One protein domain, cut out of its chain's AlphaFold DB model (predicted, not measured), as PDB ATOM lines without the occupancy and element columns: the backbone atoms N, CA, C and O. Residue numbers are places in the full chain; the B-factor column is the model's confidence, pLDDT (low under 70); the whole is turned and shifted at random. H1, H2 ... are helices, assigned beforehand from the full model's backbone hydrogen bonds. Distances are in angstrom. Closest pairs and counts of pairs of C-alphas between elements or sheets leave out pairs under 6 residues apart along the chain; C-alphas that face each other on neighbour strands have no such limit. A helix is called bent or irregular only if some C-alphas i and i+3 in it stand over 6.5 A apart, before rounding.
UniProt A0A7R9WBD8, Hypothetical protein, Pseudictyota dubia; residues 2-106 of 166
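This is residues 2 to 106 of the 166 residues of the protein "Hypothetical protein" of Pseudictyota dubia (UniProt A0A7R9WBD8). This is an elongated, all-helical body with H3 in its middle, set crosswise to H2. H1 and H4 pack together at one end with the small H5 beyond them, while H2 and H6 run side by side toward the other end, where H7 lies near them; the short H8 lies nearer the middle and meets the last residue of H3, Gly 46. The printed part has 105 residues with eight named helices, H1 to H8 in order, and no named strand. It is compact, with a radius of gyration of the C-alphas of 13.6 A, and spans 43 by 23 by 22 A.

H1 is residues 2 to 14, 19.3 A long, from C-alpha 2 at (-44.547, -49.261, 33.801); it is neither bent nor irregular, but only just: C-alphas 2 and 5 are 6.2 A apart. H2 is residues 18 to 31, 19.8 A, and H3 is residues 36 to 46, 15.2 A. H4 is residues 49 to 54 and H5 is residues 57 to 60. H6 is residues 70 to 82, 18.0 A, from C-alpha 70 at (-19.729, -49.996, 35.706). H7 is residues 89 to 98, 14.4 A. H8 is residues 100 to 103, ending with C-alpha 103 at (-22.689, -39.804, 26.603).

H2 is the hub and touches three helices. H1 and H2 only just touch, and only at the corner by their link, with 3 pairs of C-alphas within 8 A; the closest are Ile 12 and Arg 18, 5.7 A. With residues 24 to 29 alone H2 touches H3, closest C-alphas Val 25 and Ala 39, 5.5 A, only just about perpendicular at 71 degrees. H2 touches H6, closest C-alphas Ser 24 and Ala 70, 4.8 A, at a shallow tilt of 16 degrees, the same way. H1 touches H4, closest C-alphas Ala 7 and Ala 53, 5.5 A, at a steep tilt of 60 degrees, opposite ways. H5 is close to H4 but not clearly touching, closest C-alphas Trp 52 and Arg 60, 5.7 A. H3 touches H8, closest C-alphas Gly 46 and Lys 101, 3.7 A. H7 is close to H3 but not clearly touching, closest C-alphas Leu 42 and Arg 97, 6.8 A; H2 and H7 are near each other. H1 and H6 are apart. Each O i to N i+4 pair is within hydrogen-bond range in H2, H3, H4, H6 and H7, and 7 of 9 in H1; H5 and H8 are too short for such a pair.

The C-alphas farthest apart, of Phe 58 and Glu 86, are 42.7 A apart. The printed part has no cut, and no link is long. The mean pLDDT of the printed part is 93.0; residues 2 to 3 are under 70.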
ATOM      1  N   PHE A   2     -45.093 -48.273  32.845       47.19
ATOM      2  CA  PHE A   2     -44.547 -49.261  33.801       47.19
ATOM      3  C   PHE A   2     -44.127 -50.621  33.205       47.19
ATOM      4  O   PHE A   2     -43.249 -51.285  33.742       47.19
ATOM      5  N   SER A   3     -44.702 -51.030  32.068       61.28
ATOM      6  CA  SER A   3     -44.437 -52.353  31.480       61.28
ATOM      7  C   SER A   3     -43.048 -52.520  30.848       61.28
ATOM      8  O   SER A   3     -42.631 -53.654  30.641       61.28
ATOM      9  N   SER A   4     -42.339 -51.438  30.501       79.31
ATOM     10  CA  SER A   4     -41.055 -51.555  29.795       79.31
ATOM     11  C   SER A   4     -39.871 -51.770  30.731       79.31
ATOM     12  O   SER A   4     -38.966 -52.505  30.363       79.31
ATOM     13  N   MET A   5     -39.874 -51.173  31.928       91.81
ATOM     14  CA  MET A   5     -38.748 -51.308  32.865       91.81
ATOM     15  C   MET A   5     -38.694 -52.688  33.524       91.81
ATOM     16  O   MET A   5     -37.608 -53.235  33.663       91.81
ATOM     17  N   SER A   6     -39.845 -53.305  33.818       92.31
ATOM     18  CA  SER A   6     -39.889 -54.703  34.280       92.31
ATOM     19  C   SER A   6     -39.232 -55.646  33.269       92.31
ATOM     20  O   SER A   6     -38.390 -56.456  33.634       92.31
ATOM     21  N   ALA A   7     -39.551 -55.481  31.979       93.38
ATOM     22  CA  ALA A   7     -38.935 -56.275  30.923       93.38
ATOM     23  C   ALA A   7     -37.424 -56.009  30.808       93.38
ATOM     24  O   ALA A   7     -36.665 -56.942  30.581       93.38
ATOM     25  N   VAL A   8     -36.966 -54.761  30.983       94.75
ATOM     26  CA  VAL A   8     -35.523 -54.461  31.043       94.75
ATOM     27  C   VAL A   8     -34.856 -55.228  32.186       94.75
ATOM     28  O   VAL A   8     -33.839 -55.871  31.952       94.75
ATOM     29  N   GLN A   9     -35.437 -55.211  33.387       94.06
ATOM     30  CA  GLN A   9     -34.882 -55.918  34.544       94.06
ATOM     31  C   GLN A   9     -34.822 -57.434  34.323       94.06
ATOM     32  O   GLN A   9     -33.783 -58.030  34.585       94.06
ATOM     33  N   GLU A  10     -35.876 -58.033  33.764       93.31
ATOM     34  CA  GLU A  10     -35.878 -59.449  33.367       93.31
ATOM     35  C   GLU A  10     -34.740 -59.757  32.386       93.31
ATOM     36  O   GLU A  10     -33.981 -60.695  32.599       93.31
ATOM     37  N   GLY A  11     -34.562 -58.933  31.347       93.44
ATOM     38  CA  GLY A  11     -33.496 -59.122  30.363       93.44
ATOM     39  C   GLY A  11     -32.082 -58.983  30.946       93.44
ATOM     40  O   GLY A  11     -31.169 -59.687  30.515       93.44
ATOM     41  N   ILE A  12     -31.897 -58.105  31.933       95.56
ATOM     42  CA  ILE A  12     -30.636 -57.944  32.673       95.56
ATOM     43  C   ILE A  12     -30.365 -59.141  33.589       95.56
ATOM     44  O   ILE A  12     -29.224 -59.602  33.684       95.56
ATOM     45  N   ASP A  13     -31.401 -59.650  34.260       94.56
ATOM     46  CA  ASP A  13     -31.303 -60.845  35.097       94.56
ATOM     47  C   ASP A  13     -30.963 -62.072  34.227       94.56
ATOM     48  O   ASP A  13     -30.045 -62.826  34.554       94.56
ATOM     49  N   GLU A  14     -31.616 -62.225  33.070       93.12
ATOM     50  CA  GLU A  14     -31.340 -63.283  32.086       93.12
ATOM     51  C   GLU A  14     -29.926 -63.200  31.495       93.12
ATOM     52  O   GLU A  14     -29.320 -64.234  31.205       93.12
ATOM     53  N   SER A  15     -29.374 -61.993  31.323       91.69
ATOM     54  CA  SER A  15     -28.005 -61.817  30.828       91.69
ATOM     55  C   SER A  15     -26.935 -62.012  31.905       91.69
ATOM     56  O   SER A  15     -25.749 -62.031  31.575       91.69
ATOM     57  N   GLY A  16     -27.326 -62.161  33.177       93.56
ATOM     58  CA  GLY A  16     -26.407 -62.330  34.303       93.56
ATOM     59  C   GLY A  16     -25.681 -61.049  34.724       93.56
ATOM     60  O   GLY A  16     -24.668 -61.129  35.412       93.56
ATOM     61  N   ASN A  17     -26.176 -59.866  34.337       94.75
ATOM     62  CA  ASN A  17     -25.500 -58.579  34.569       94.75
ATOM     63  C   ASN A  17     -26.148 -57.731  35.677       94.75
ATOM     64  O   ASN A  17     -25.962 -56.513  35.726       94.75
ATOM     65  N   ARG A  18     -26.926 -58.347  36.578       95.69
ATOM     66  CA  ARG A  18     -27.713 -57.612  37.583       95.69
ATOM     67  C   ARG A  18     -26.864 -56.787  38.549       95.69
ATOM     68  O   ARG A  18     -27.281 -55.698  38.939       95.69
ATOM     69  N   GLU A  19     -25.702 -57.292  38.943       96.69
ATOM     70  CA  GLU A  19     -24.792 -56.572  39.841       96.69
ATOM     71  C   GLU A  19     -24.192 -55.349  39.141       96.69
ATOM     72  O   GLU A  19     -24.380 -54.233  39.625       96.69
ATOM     73  N   CYS A  20     -23.619 -55.534  37.944       96.81
ATOM     74  CA  CYS A  20     -23.105 -54.441  37.112       96.81
ATOM     75  C   CYS A  20     -24.172 -53.381  36.811       96.81
ATOM     76  O   CYS A  20     -23.876 -52.186  36.789       96.81
ATOM     77  N   TRP A  21     -25.427 -53.793  36.601       97.50
ATOM     78  CA  TRP A  21     -26.550 -52.876  36.411       97.50
ATOM     79  C   TRP A  21     -26.802 -52.012  37.646       97.50
ATOM     80  O   TRP A  21     -26.837 -50.789  37.539       97.50
ATOM     81  N   LYS A  22     -26.943 -52.630  38.826       97.94
ATOM     82  CA  LYS A  22     -27.166 -51.901  40.086       97.94
ATOM     83  C   LYS A  22     -26.025 -50.936  40.390       97.94
ATOM     84  O   LYS A  22     -26.275 -49.811  40.812       97.94
ATOM     85  N   GLU A  23     -24.791 -51.365  40.154       98.19
ATOM     86  CA  GLU A  23     -23.618 -50.519  40.333       98.19
ATOM     87  C   GLU A  23     -23.626 -49.335  39.360       98.19
ATOM     88  O   GLU A  23     -23.432 -48.195  39.776       98.19
ATOM     89  N   SER A  24     -23.958 -49.580  38.091       97.69
ATOM     90  CA  SER A  24     -24.082 -48.530  37.075       97.69
ATOM     91  C   SER A  24     -25.150 -47.493  37.439       97.69
ATOM     92  O   SER A  24     -24.917 -46.290  37.319       97.69
ATOM     93  N   VAL A  25     -26.304 -47.942  37.943       98.00
ATOM     94  CA  VAL A  25     -27.362 -47.055  38.452       98.00
ATOM     95  C   VAL A  25     -26.848 -46.237  39.637       98.00
ATOM     96  O   VAL A  25     -26.990 -45.019  39.635       98.00
ATOM     97  N   ALA A  26     -26.186 -46.863  40.614       98.12
ATOM     98  CA  ALA A  26     -25.637 -46.160  41.775       98.12
ATOM     99  C   ALA A  26     -24.584 -45.105  41.386       98.12
ATOM    100  O   ALA A  26     -24.561 -44.008  41.953       98.12
ATOM    101  N   ILE A  27     -23.738 -45.416  40.399       97.81
ATOM    102  CA  ILE A  27     -22.763 -44.484  39.827       97.81
ATOM    103  C   ILE A  27     -23.478 -43.282  39.204       97.81
ATOM    104  O   ILE A  27     -23.089 -42.151  39.490       97.81
ATOM    105  N   LEU A  28     -24.529 -43.491  38.407       96.88
ATOM    106  CA  LEU A  28     -25.300 -42.398  37.804       96.88
ATOM    107  C   LEU A  28     -25.999 -41.536  38.853       96.88
ATOM    108  O   LEU A  28     -25.832 -40.317  38.840       96.88
ATOM    109  N   THR A  29     -26.697 -42.154  39.807       97.38
ATOM    110  CA  THR A  29     -27.361 -41.464  40.925       97.38
ATOM    111  C   THR A  29     -26.383 -40.540  41.653       97.38
ATOM    112  O   THR A  29     -26.678 -39.368  41.888       97.38
ATOM    113  N   LYS A  30     -25.176 -41.032  41.966       96.44
ATOM    114  CA  LYS A  30     -24.157 -40.265  42.692       96.44
ATOM    115  C   LYS A  30     -23.478 -39.205  41.823       96.44
ATOM    116  O   LYS A  30     -23.357 -38.059  42.241       96.44
ATOM    117  N   SER A  31     -22.994 -39.585  40.644       94.12
ATOM    118  CA  SER A  31     -22.174 -38.716  39.794       94.12
ATOM    119  C   SER A  31     -23.005 -37.654  39.089       94.12
ATOM    120  O   SER A  31     -22.546 -36.525  38.933       94.12
ATOM    121  N   ALA A  32     -24.225 -37.982  38.678       92.56
ATOM    122  CA  ALA A  32     -25.118 -37.059  37.996       92.56
ATOM    123  C   ALA A  32     -26.174 -36.446  38.937       92.56
ATOM    124  O   ALA A  32     -26.960 -35.622  38.484       92.56
ATOM    125  N   ALA A  33     -26.145 -36.753  40.243       93.12
ATOM    126  CA  ALA A  33     -27.049 -36.191  41.256       93.12
ATOM    127  C   ALA A  33     -28.535 -36.301  40.858       93.12
ATOM    128  O   ALA A  33     -29.295 -35.339  40.949       93.12
ATOM    129  N   MET A  34     -28.919 -37.480  40.373       94.44
ATOM    130  CA  MET A  34     -30.276 -37.826  39.936       94.44
ATOM    131  C   MET A  34     -30.855 -38.919  40.832       94.44
ATOM    132  O   MET A  34     -30.108 -39.582  41.550       94.44
ATOM    133  N   ASP A  35     -32.172 -39.105  40.815       96.69
ATOM    134  CA  ASP A  35     -32.791 -40.205  41.553       96.69
ATOM    135  C   ASP A  35     -32.577 -41.561  40.861       96.69
ATOM    136  O   ASP A  35     -32.246 -41.645  39.678       96.69
ATOM    137  N   GLU A  36     -32.771 -42.643  41.618       96.56
ATOM    138  CA  GLU A  36     -32.509 -44.009  41.155       96.56
ATOM    139  C   GLU A  36     -33.377 -44.413  39.953       96.56
ATOM    140  O   GLU A  36     -32.885 -45.081  39.042       96.56
ATOM    141  N   ASN A  37     -34.643 -43.982  39.904       95.69
ATOM    142  CA  ASN A  37     -35.537 -44.336  38.800       95.69
ATOM    143  C   ASN A  37     -35.134 -43.604  37.520       95.69
ATOM    144  O   ASN A  37     -35.173 -44.183  36.430       95.69
ATOM    145  N   GLU A  38     -34.755 -42.330  37.642       95.88
ATOM    146  CA  GLU A  38     -34.221 -41.554  36.527       95.88
ATOM    147  C   GLU A  38     -32.915 -42.168  36.005       95.88
ATOM    148  O   GLU A  38     -32.804 -42.426  34.803       95.88
ATOM    149  N   ALA A  39     -31.969 -42.485  36.894       97.12
ATOM    150  CA  ALA A  39     -30.712 -43.140  36.540       97.12
ATOM    151  C   ALA A  39     -30.940 -44.469  35.806       97.12
ATOM    152  O   ALA A  39     -30.349 -44.709  34.749       97.12
ATOM    153  N   GLU A  40     -31.837 -45.315  36.317       97.12
ATOM    154  CA  GLU A  40     -32.173 -46.594  35.691       97.12
ATOM    155  C   GLU A  40     -32.805 -46.399  34.304       97.12
ATOM    156  O   GLU A  40     -32.463 -47.099  33.344       97.12
ATOM    157  N   ALA A  41     -33.691 -45.412  34.158       96.06
ATOM    158  CA  ALA A  41     -34.309 -45.095  32.879       96.06
ATOM    159  C   ALA A  41     -33.297 -44.557  31.854       96.06
ATOM    160  O   ALA A  41     -33.417 -44.889  30.672       96.06
ATOM    161  N   LEU A  42     -32.323 -43.741  32.261       96.12
ATOM    162  CA  LEU A  42     -31.276 -43.235  31.365       96.12
ATOM    163  C   LEU A  42     -30.311 -44.341  30.951       96.12
ATOM    164  O   LEU A  42     -30.016 -44.475  29.762       96.12
ATOM    165  N   LEU A  43     -29.900 -45.190  31.892       96.81
ATOM    166  CA  LEU A  43     -29.044 -46.340  31.609       96.81
ATOM    167  C   LEU A  43     -29.710 -47.295  30.608       96.81
ATOM    168  O   LEU A  43     -29.090 -47.708  29.625       96.81
ATOM    169  N   ALA A  44     -31.001 -47.587  30.797       96.62
ATOM    170  CA  ALA A  44     -31.767 -48.428  29.881       96.62
ATOM    171  C   ALA A  44     -31.894 -47.839  28.471       96.62
ATOM    172  O   ALA A  44     -32.019 -48.591  27.502       96.62
ATOM    173  N   ASP A  45     -31.885 -46.514  28.346       95.25
ATOM    174  CA  ASP A  45     -31.881 -45.838  27.050       95.25
ATOM    175  C   ASP A  45     -30.500 -45.883  26.398       95.25
ATOM    176  O   ASP A  45     -30.350 -46.372  25.278       95.25
ATOM    177  N   GLY A  46     -29.475 -45.443  27.134       94.56
ATOM    178  CA  GLY A  46     -28.114 -45.321  26.622       94.56
ATOM    179  C   GLY A  46     -27.524 -46.652  26.167       94.56
ATOM    180  O   GLY A  46     -26.816 -46.708  25.164       94.56
ATOM    181  N   LEU A  47     -27.898 -47.739  26.843       95.56
ATOM    182  CA  LEU A  47     -27.485 -49.104  26.520       95.56
ATOM    183  C   LEU A  47     -28.485 -49.853  25.619       95.56
ATOM    184  O   LEU A  47     -28.320 -51.046  25.354       95.56
ATOM    185  N   ASN A  48     -29.509 -49.163  25.104       94.31
ATOM    186  CA  ASN A  48     -30.498 -49.674  24.146       94.31
ATOM    187  C   ASN A  48     -31.420 -50.798  24.679       94.31
ATOM    188  O   ASN A  48     -32.111 -51.478  23.911       94.31
ATOM    189  N   TRP A  49     -31.494 -50.979  26.000       95.56
ATOM    190  CA  TRP A  49     -32.382 -51.950  26.648       95.56
ATOM    191  C   TRP A  49     -33.861 -51.580  26.526       95.56
ATOM    192  O   TRP A  49     -34.702 -52.468  26.384       95.56
ATOM    193  N   LYS A  50     -34.208 -50.287  26.481       93.62
ATOM    194  CA  LYS A  50     -35.591 -49.855  26.201       93.62
ATOM    195  C   LYS A  50     -36.081 -50.345  24.839       93.62
ATOM    196  O   LYS A  50     -37.235 -50.760  24.719       93.62
ATOM    197  N   ALA A  51     -35.229 -50.291  23.814       92.38
ATOM    198  CA  ALA A  51     -35.575 -50.782  22.484       92.38
ATOM    199  C   ALA A  51     -35.732 -52.306  22.483       92.38
ATOM    200  O   ALA A  51     -36.704 -52.818  21.930       92.38
ATOM    201  N   TRP A  52     -34.834 -53.022  23.170       94.56
ATOM    202  CA  TRP A  52     -34.949 -54.468  23.370       94.56
ATOM    203  C   TRP A  52     -36.265 -54.849  24.071       94.56
ATOM    204  O   TRP A  52     -37.000 -55.705  23.583       94.56
ATOM    205  N   ALA A  53     -36.633 -54.152  25.148       94.00
ATOM    206  CA  ALA A  53     -37.852 -54.429  25.909       94.00
ATOM    207  C   ALA A  53     -39.128 -54.217  25.076       94.00
ATOM    208  O   ALA A  53     -40.080 -54.997  25.183       94.00
ATOM    209  N   LYS A  54     -39.133 -53.190  24.216       93.06
ATOM    210  CA  LYS A  54     -40.232 -52.885  23.282       93.06
ATOM    211  C   LYS A  54     -40.284 -53.827  22.077       93.06
ATOM    212  O   LYS A  54     -41.323 -53.906  21.423       93.06
ATOM    213  N   ALA A  55     -39.189 -54.511  21.754       91.12
ATOM    214  CA  ALA A  55     -39.146 -55.433  20.630       91.12
ATOM    215  C   ALA A  55     -40.037 -56.657  20.889       91.12
ATOM    216  O   ALA A  55     -40.170 -57.136  22.019       91.12
ATOM    217  N   SER A  56     -40.624 -57.194  19.816       91.19
ATOM    218  CA  SER A  56     -41.375 -58.447  19.891       91.19
ATOM    219  C   SER A  56     -40.461 -59.601  20.329       91.19
ATOM    220  O   SER A  56     -39.256 -59.550  20.060       91.19
ATOM    221  N   PRO A  57     -40.997 -60.680  20.932       89.12
ATOM    222  CA  PRO A  57     -40.184 -61.820  21.363       89.12
ATOM    223  C   PRO A  57     -39.273 -62.378  20.258       89.12
ATOM    224  O   PRO A  57     -38.115 -62.701  20.503       89.12
ATOM    225  N   PHE A  58     -39.759 -62.410  19.012       90.25
ATOM    226  CA  PHE A  58     -38.960 -62.830  17.861       90.25
ATOM    227  C   PHE A  58     -37.812 -61.865  17.533       90.25
ATOM    228  O   PHE A  58     -36.746 -62.318  17.127       90.25
ATOM    229  N   MET A  59     -38.012 -60.554  17.692       91.19
ATOM    230  CA  MET A  59     -37.001 -59.537  17.383       91.19
ATOM    231  C   MET A  59     -35.966 -59.366  18.498       91.19
ATOM    232  O   MET A  59     -34.837 -58.972  18.213       91.19
ATOM    233  N   ARG A  60     -36.296 -59.720  19.748       89.94
ATOM    234  CA  ARG A  60     -35.370 -59.638  20.894       89.94
ATOM    235  C   ARG A  60     -34.079 -60.425  20.693       89.94
ATOM    236  O   ARG A  60     -33.032 -59.965  21.122       89.94
ATOM    237  N   LYS A  61     -34.121 -61.550  19.969       87.00
ATOM    238  CA  LYS A  61     -32.920 -62.345  19.642       87.00
ATOM    239  C   LYS A  61     -31.948 -61.643  18.680       87.00
ATOM    240  O   LYS A  61     -30.801 -62.055  18.559       87.00
ATOM    241  N   TYR A  62     -32.420 -60.618  17.967       87.75
ATOM    242  CA  TYR A  62     -31.615 -59.810  17.048       87.75
ATOM    243  C   TYR A  62     -31.277 -58.432  17.620       87.75
ATOM    244  O   TYR A  62     -30.321 -57.803  17.169       87.75
ATOM    245  N   ALA A  63     -32.033 -57.961  18.613       88.81
ATOM    246  CA  ALA A  63     -31.695 -56.762  19.358       88.81
ATOM    247  C   ALA A  63     -30.480 -57.046  20.251       88.81
ATOM    248  O   ALA A  63     -30.510 -57.941  21.090       88.81
ATOM    249  N   LYS A  64     -29.407 -56.275  20.062       88.75
ATOM    250  CA  LYS A  64     -28.165 -56.393  20.833       88.75
ATOM    251  C   LYS A  64     -28.000 -55.158  21.722       88.75
ATOM    252  O   LYS A  64     -27.324 -54.218  21.301       88.75
ATOM    253  N   PRO A  65     -28.669 -55.099  22.888       93.38
ATOM    254  CA  PRO A  65     -28.378 -54.057  23.857       93.38
ATOM    255  C   PRO A  65     -26.937 -54.204  24.356       93.38
ATOM    256  O   PRO A  65     -26.382 -55.308  24.402       93.38
ATOM    257  N   VAL A  66     -26.327 -53.077  24.703       93.88
ATOM    258  CA  VAL A  66     -24.975 -53.050  25.259       93.88
ATOM    259  C   VAL A  66     -25.060 -53.538  26.706       93.88
ATOM    260  O   VAL A  66     -25.952 -53.132  27.453       93.88
ATOM    261  N   GLN A  67     -24.176 -54.455  27.098       94.31
ATOM    262  CA  GLN A  67     -24.141 -54.916  28.487       94.31
ATOM    263  C   GLN A  67     -23.592 -53.799  29.385       94.31
ATOM    264  O   GLN A  67     -22.693 -53.076  28.947       94.31
ATOM    265  N   PRO A  68     -24.132 -53.624  30.603       94.38
ATOM    266  CA  PRO A  68     -23.635 -52.612  31.523       94.38
ATOM    267  C   PRO A  68     -22.200 -52.934  31.948       94.38
ATOM    268  O   PRO A  68     -21.869 -54.081  32.239       94.38
ATOM    269  N   ASP A  69     -21.370 -51.901  32.007       95.19
ATOM    270  CA  ASP A  69     -19.981 -51.966  32.450       95.19
ATOM    271  C   ASP A  69     -19.752 -50.766  33.375       95.19
ATOM    272  O   ASP A  69     -19.693 -49.619  32.923       95.19
ATOM    273  N   ALA A  70     -19.739 -51.032  34.682       95.69
ATOM    274  CA  ALA A  70     -19.729 -49.996  35.706       95.69
ATOM    275  C   ALA A  70     -18.434 -49.170  35.684       95.69
ATOM    276  O   ALA A  70     -18.484 -47.950  35.846       95.69
ATOM    277  N   GLU A  71     -17.291 -49.811  35.423       95.19
ATOM    278  CA  GLU A  71     -16.004 -49.117  35.347       95.19
ATOM    279  C   GLU A  71     -15.947 -48.221  34.111       95.19
ATOM    280  O   GLU A  71     -15.668 -47.031  34.246       95.19
ATOM    281  N   LYS A  72     -16.350 -48.712  32.931       94.19
ATOM    282  CA  LYS A  72     -16.410 -47.855  31.731       94.19
ATOM    283  C   LYS A  72     -17.379 -46.693  31.878       94.19
ATOM    284  O   LYS A  72     -17.120 -45.600  31.381       94.19
ATOM    285  N   LEU A  73     -18.509 -46.911  32.546       96.06
ATOM    286  CA  LEU A  73     -19.458 -45.842  32.832       96.06
ATOM    287  C   LEU A  73     -18.842 -44.787  33.757       96.06
ATOM    288  O   LEU A  73     -19.004 -43.589  33.534       96.06
ATOM    289  N   LYS A  74     -18.132 -45.219  34.796       95.62
ATOM    290  CA  LYS A  74     -17.430 -44.324  35.714       95.62
ATOM    291  C   LYS A  74     -16.340 -43.529  35.000       95.62
ATOM    292  O   LYS A  74     -16.274 -42.318  35.197       95.62
ATOM    293  N   GLU A  75     -15.538 -44.180  34.161       95.38
ATOM    294  CA  GLU A  75     -14.525 -43.541  33.309       95.38
ATOM    295  C   GLU A  75     -15.166 -42.507  32.380       95.38
ATOM    296  O   GLU A  75     -14.747 -41.352  32.370       95.38
ATOM    297  N   ALA A  76     -16.252 -42.875  31.693       95.06
ATOM    298  CA  ALA A  76     -17.003 -41.970  30.830       95.06
ATOM    299  C   ALA A  76     -17.496 -40.729  31.591       95.06
ATOM    300  O   ALA A  76     -17.284 -39.606  31.144       95.06
ATOM    301  N   LEU A  77     -18.116 -40.903  32.761       96.12
ATOM    302  CA  LEU A  77     -18.609 -39.782  33.569       96.12
ATOM    303  C   LEU A  77     -17.474 -38.913  34.124       96.12
ATOM    304  O   LEU A  77     -17.646 -37.701  34.242       96.12
ATOM    305  N   CYS A  78     -16.334 -39.516  34.463       95.81
ATOM    306  CA  CYS A  78     -15.133 -38.794  34.875       95.81
ATOM    307  C   CYS A  78     -14.613 -37.931  33.720       95.81
ATOM    308  O   CYS A  78     -14.415 -36.730  33.887       95.81
ATOM    309  N   TRP A  79     -14.503 -38.512  32.526       95.75
ATOM    310  CA  TRP A  79     -14.065 -37.821  31.319       95.75
ATOM    311  C   TRP A  79     -14.996 -36.666  30.926       95.75
ATOM    312  O   TRP A  79     -14.528 -35.601  30.539       95.75
ATOM    313  N   LEU A  80     -16.315 -36.814  31.085       95.12
ATOM    314  CA  LEU A  80     -17.256 -35.721  30.807       95.12
ATOM    315  C   LEU A  80     -17.051 -34.509  31.729       95.12
ATOM    316  O   LEU A  80     -17.287 -33.381  31.305       95.12
ATOM    317  N   LYS A  81     -16.616 -34.738  32.973       95.19
ATOM    318  CA  LYS A  81     -16.412 -33.687  33.980       95.19
ATOM    319  C   LYS A  81     -15.013 -33.082  33.956       95.19
ATOM    320  O   LYS A  81     -14.870 -31.887  34.174       95.19
ATOM    321  N   GLU A  82     -13.997 -33.914  33.755       94.94
ATOM    322  CA  GLU A  82     -12.582 -33.542  33.908       94.94
ATOM    323  C   GLU A  82     -11.833 -33.477  32.570       94.94
ATOM    324  O   GLU A  82     -10.717 -32.969  32.502       94.94
ATOM    325  N   GLY A  83     -12.430 -34.014  31.507       92.81
ATOM    326  CA  GLY A  83     -11.900 -33.969  30.152       92.81
ATOM    327  C   GLY A  83     -12.272 -32.676  29.419       92.81
ATOM    328  O   GLY A  83     -12.740 -31.717  30.030       92.81
ATOM    329  N   PRO A  84     -12.122 -32.633  28.084       91.50
ATOM    330  CA  PRO A  84     -12.219 -31.402  27.293       91.50
ATOM    331  C   PRO A  84     -13.608 -30.748  27.293       91.50
ATOM    332  O   PRO A  84     -13.743 -29.602  26.868       91.50
ATOM    333  N   LEU A  85     -14.646 -31.467  27.727       90.94
ATOM    334  CA  LEU A  85     -15.993 -30.913  27.835       90.94
ATOM    335  C   LEU A  85     -16.216 -30.146  29.136       90.94
ATOM    336  O   LEU A  85     -17.044 -29.237  29.137       90.94
ATOM    337  N   GLU A  86     -15.485 -30.479  30.202       93.94
ATOM    338  CA  GLU A  86     -15.584 -29.830  31.517       93.94
ATOM    339  C   GLU A  86     -17.043 -29.558  31.926       93.94
ATOM    340  O   GLU A  86     -17.409 -28.429  32.260       93.94
ATOM    341  N   LEU A  87     -17.916 -30.564  31.785       93.50
ATOM    342  CA  LEU A  87     -19.337 -30.384  32.058       93.50
ATOM    343  C   LEU A  87     -19.535 -30.155  33.553       93.50
ATOM    344  O   LEU A  87     -19.171 -31.000  34.380       93.50
ATOM    345  N   ASP A  88     -20.169 -29.037  33.896       94.50
ATOM    346  CA  ASP A  88     -20.667 -28.849  35.250       94.50
ATOM    347  C   ASP A  88     -21.822 -29.822  35.557       94.50
ATOM    348  O   ASP A  88     -22.267 -30.618  34.723       94.50
ATOM    349  N   GLN A  89     -22.300 -29.793  36.800       94.88
ATOM    350  CA  GLN A  89     -23.319 -30.734  37.253       94.88
ATOM    351  C   GLN A  89     -24.637 -30.616  36.467       94.88
ATOM    352  O   GLN A  89     -25.249 -31.642  36.158       94.88
ATOM    353  N   ASP A  90     -25.059 -29.397  36.131       93.62
ATOM    354  CA  ASP A  90     -26.325 -29.141  35.443       93.62
ATOM    355  C   ASP A  90     -26.208 -29.513  33.959       93.62
ATOM    356  O   ASP A  90     -27.096 -30.165  33.399       93.62
ATOM    357  N   GLN A  91     -25.074 -29.182  33.338       92.75
ATOM    358  CA  GLN A  91     -24.741 -29.558  31.967       92.75
ATOM    359  C   GLN A  91     -24.649 -31.074  31.803       92.75
ATOM    360  O   GLN A  91     -25.194 -31.614  30.840       92.75
ATOM    361  N   LEU A  92     -24.020 -31.776  32.751       94.69
ATOM    362  CA  LEU A  92     -23.951 -33.234  32.735       94.69
ATOM    363  C   LEU A  92     -25.352 -33.848  32.795       94.69
ATOM    364  O   LEU A  92     -25.668 -34.734  32.003       94.69
ATOM    365  N   GLN A  93     -26.206 -33.379  33.705       94.94
ATOM    366  CA  GLN A  93     -27.578 -33.873  33.788       94.94
ATOM    367  C   GLN A  93     -28.355 -33.633  32.493       94.94
ATOM    368  O   GLN A  93     -29.043 -34.536  32.015       94.94
ATOM    369  N   TYR A  94     -28.254 -32.428  31.929       92.94
ATOM    370  CA  TYR A  94     -28.915 -32.085  30.675       92.94
ATOM    371  C   TYR A  94     -28.436 -32.983  29.527       92.94
ATOM    372  O   TYR A  94     -29.257 -33.609  28.860       92.94
ATOM    373  N   ALA A  95     -27.119 -33.122  29.360       92.06
ATOM    374  CA  ALA A  95     -26.501 -33.952  28.331       92.06
ATOM    375  C   ALA A  95     -26.947 -35.421  28.429       92.06
ATOM    376  O   ALA A  95     -27.342 -36.026  27.430       92.06
ATOM    377  N   LEU A  96     -26.947 -35.988  29.641       94.50
ATOM    378  CA  LEU A  96     -27.383 -37.365  29.874       94.50
ATOM    379  C   LEU A  96     -28.877 -37.570  29.589       94.50
ATOM    380  O   LEU A  96     -29.242 -38.636  29.101       94.50
ATOM    381  N   ARG A  97     -29.732 -36.582  29.877       94.12
ATOM    382  CA  ARG A  97     -31.179 -36.648  29.605       94.12
ATOM    383  C   ARG A  97     -31.503 -36.533  28.124       94.12
ATOM    384  O   ARG A  97     -32.362 -37.264  27.635       94.12
ATOM    385  N   ASP A  98     -30.838 -35.612  27.443       92.19
ATOM    386  CA  ASP A  98     -31.073 -35.327  26.032       92.19
ATOM    387  C   ASP A  98     -30.540 -36.455  25.138       92.19
ATOM    388  O   ASP A  98     -31.255 -36.981  24.285       92.19
ATOM    389  N   SER A  99     -29.302 -36.888  25.392       91.44
ATOM    390  CA  SER A  99     -28.566 -37.792  24.506       91.44
ATOM    391  C   SER A  99     -27.845 -38.924  25.270       91.44
ATOM    392  O   SER A  99     -26.633 -39.111  25.120       91.44
ATOM    393  N   PRO A 100     -28.560 -39.767  26.049       93.25
ATOM    394  CA  PRO A 100     -27.949 -40.784  26.917       93.25
ATOM    395  C   PRO A 100     -27.055 -41.768  26.155       93.25
ATOM    396  O   PRO A 100     -25.987 -42.142  26.625       93.25
ATOM    397  N   LYS A 101     -27.444 -42.170  24.941       90.94
ATOM    398  CA  LYS A 101     -26.657 -43.095  24.106       90.94
ATOM    399  C   LYS A 101     -25.311 -42.511  23.671       90.94
ATOM    400  O   LYS A 101     -24.357 -43.255  23.452       90.94
ATOM    401  N   VAL A 102     -25.240 -41.195  23.501       89.00
ATOM    402  CA  VAL A 102     -24.012 -40.510  23.093       89.00
ATOM    403  C   VAL A 102     -23.036 -40.471  24.265       89.00
ATOM    404  O   VAL A 102     -21.883 -40.860  24.106       89.00
ATOM    405  N   PHE A 103     -23.526 -40.093  25.442       91.44
ATOM    406  CA  PHE A 103     -22.689 -39.804  26.603       91.44
ATOM    407  C   PHE A 103     -22.410 -41.004  27.517       91.44
ATOM    408  O   PHE A 103     -21.409 -41.001  28.227       91.44
ATOM    409  N   LEU A 104     -23.242 -42.050  27.486       91.88
ATOM    410  CA  LEU A 104     -23.050 -43.259  28.299       91.88
ATOM    411  C   LEU A 104     -22.276 -44.372  27.575       91.88
ATOM    412  O   LEU A 104     -21.928 -45.372  28.199       91.88
ATOM    413  N   SER A 105     -22.014 -44.237  26.270       85.00
ATOM    414  CA  SER A 105     -21.360 -45.271  25.457       85.00
ATOM    415  C   SER A 105     -20.084 -44.737  24.805       85.00
ATOM    416  O   SER A 105     -20.107 -44.285  23.658       85.00
ATOM    417  N   SER A 106     -18.979 -44.812  25.555       84.44
ATOM    418  CA  SER A 106     -17.628 -44.398  25.138       84.44
ATOM    419  C   SER A 106     -17.564 -42.972  24.557       84.44
ATOM    420  O   SER A 106     -17.212 -42.806  23.387       84.44
TER     421      SER A 106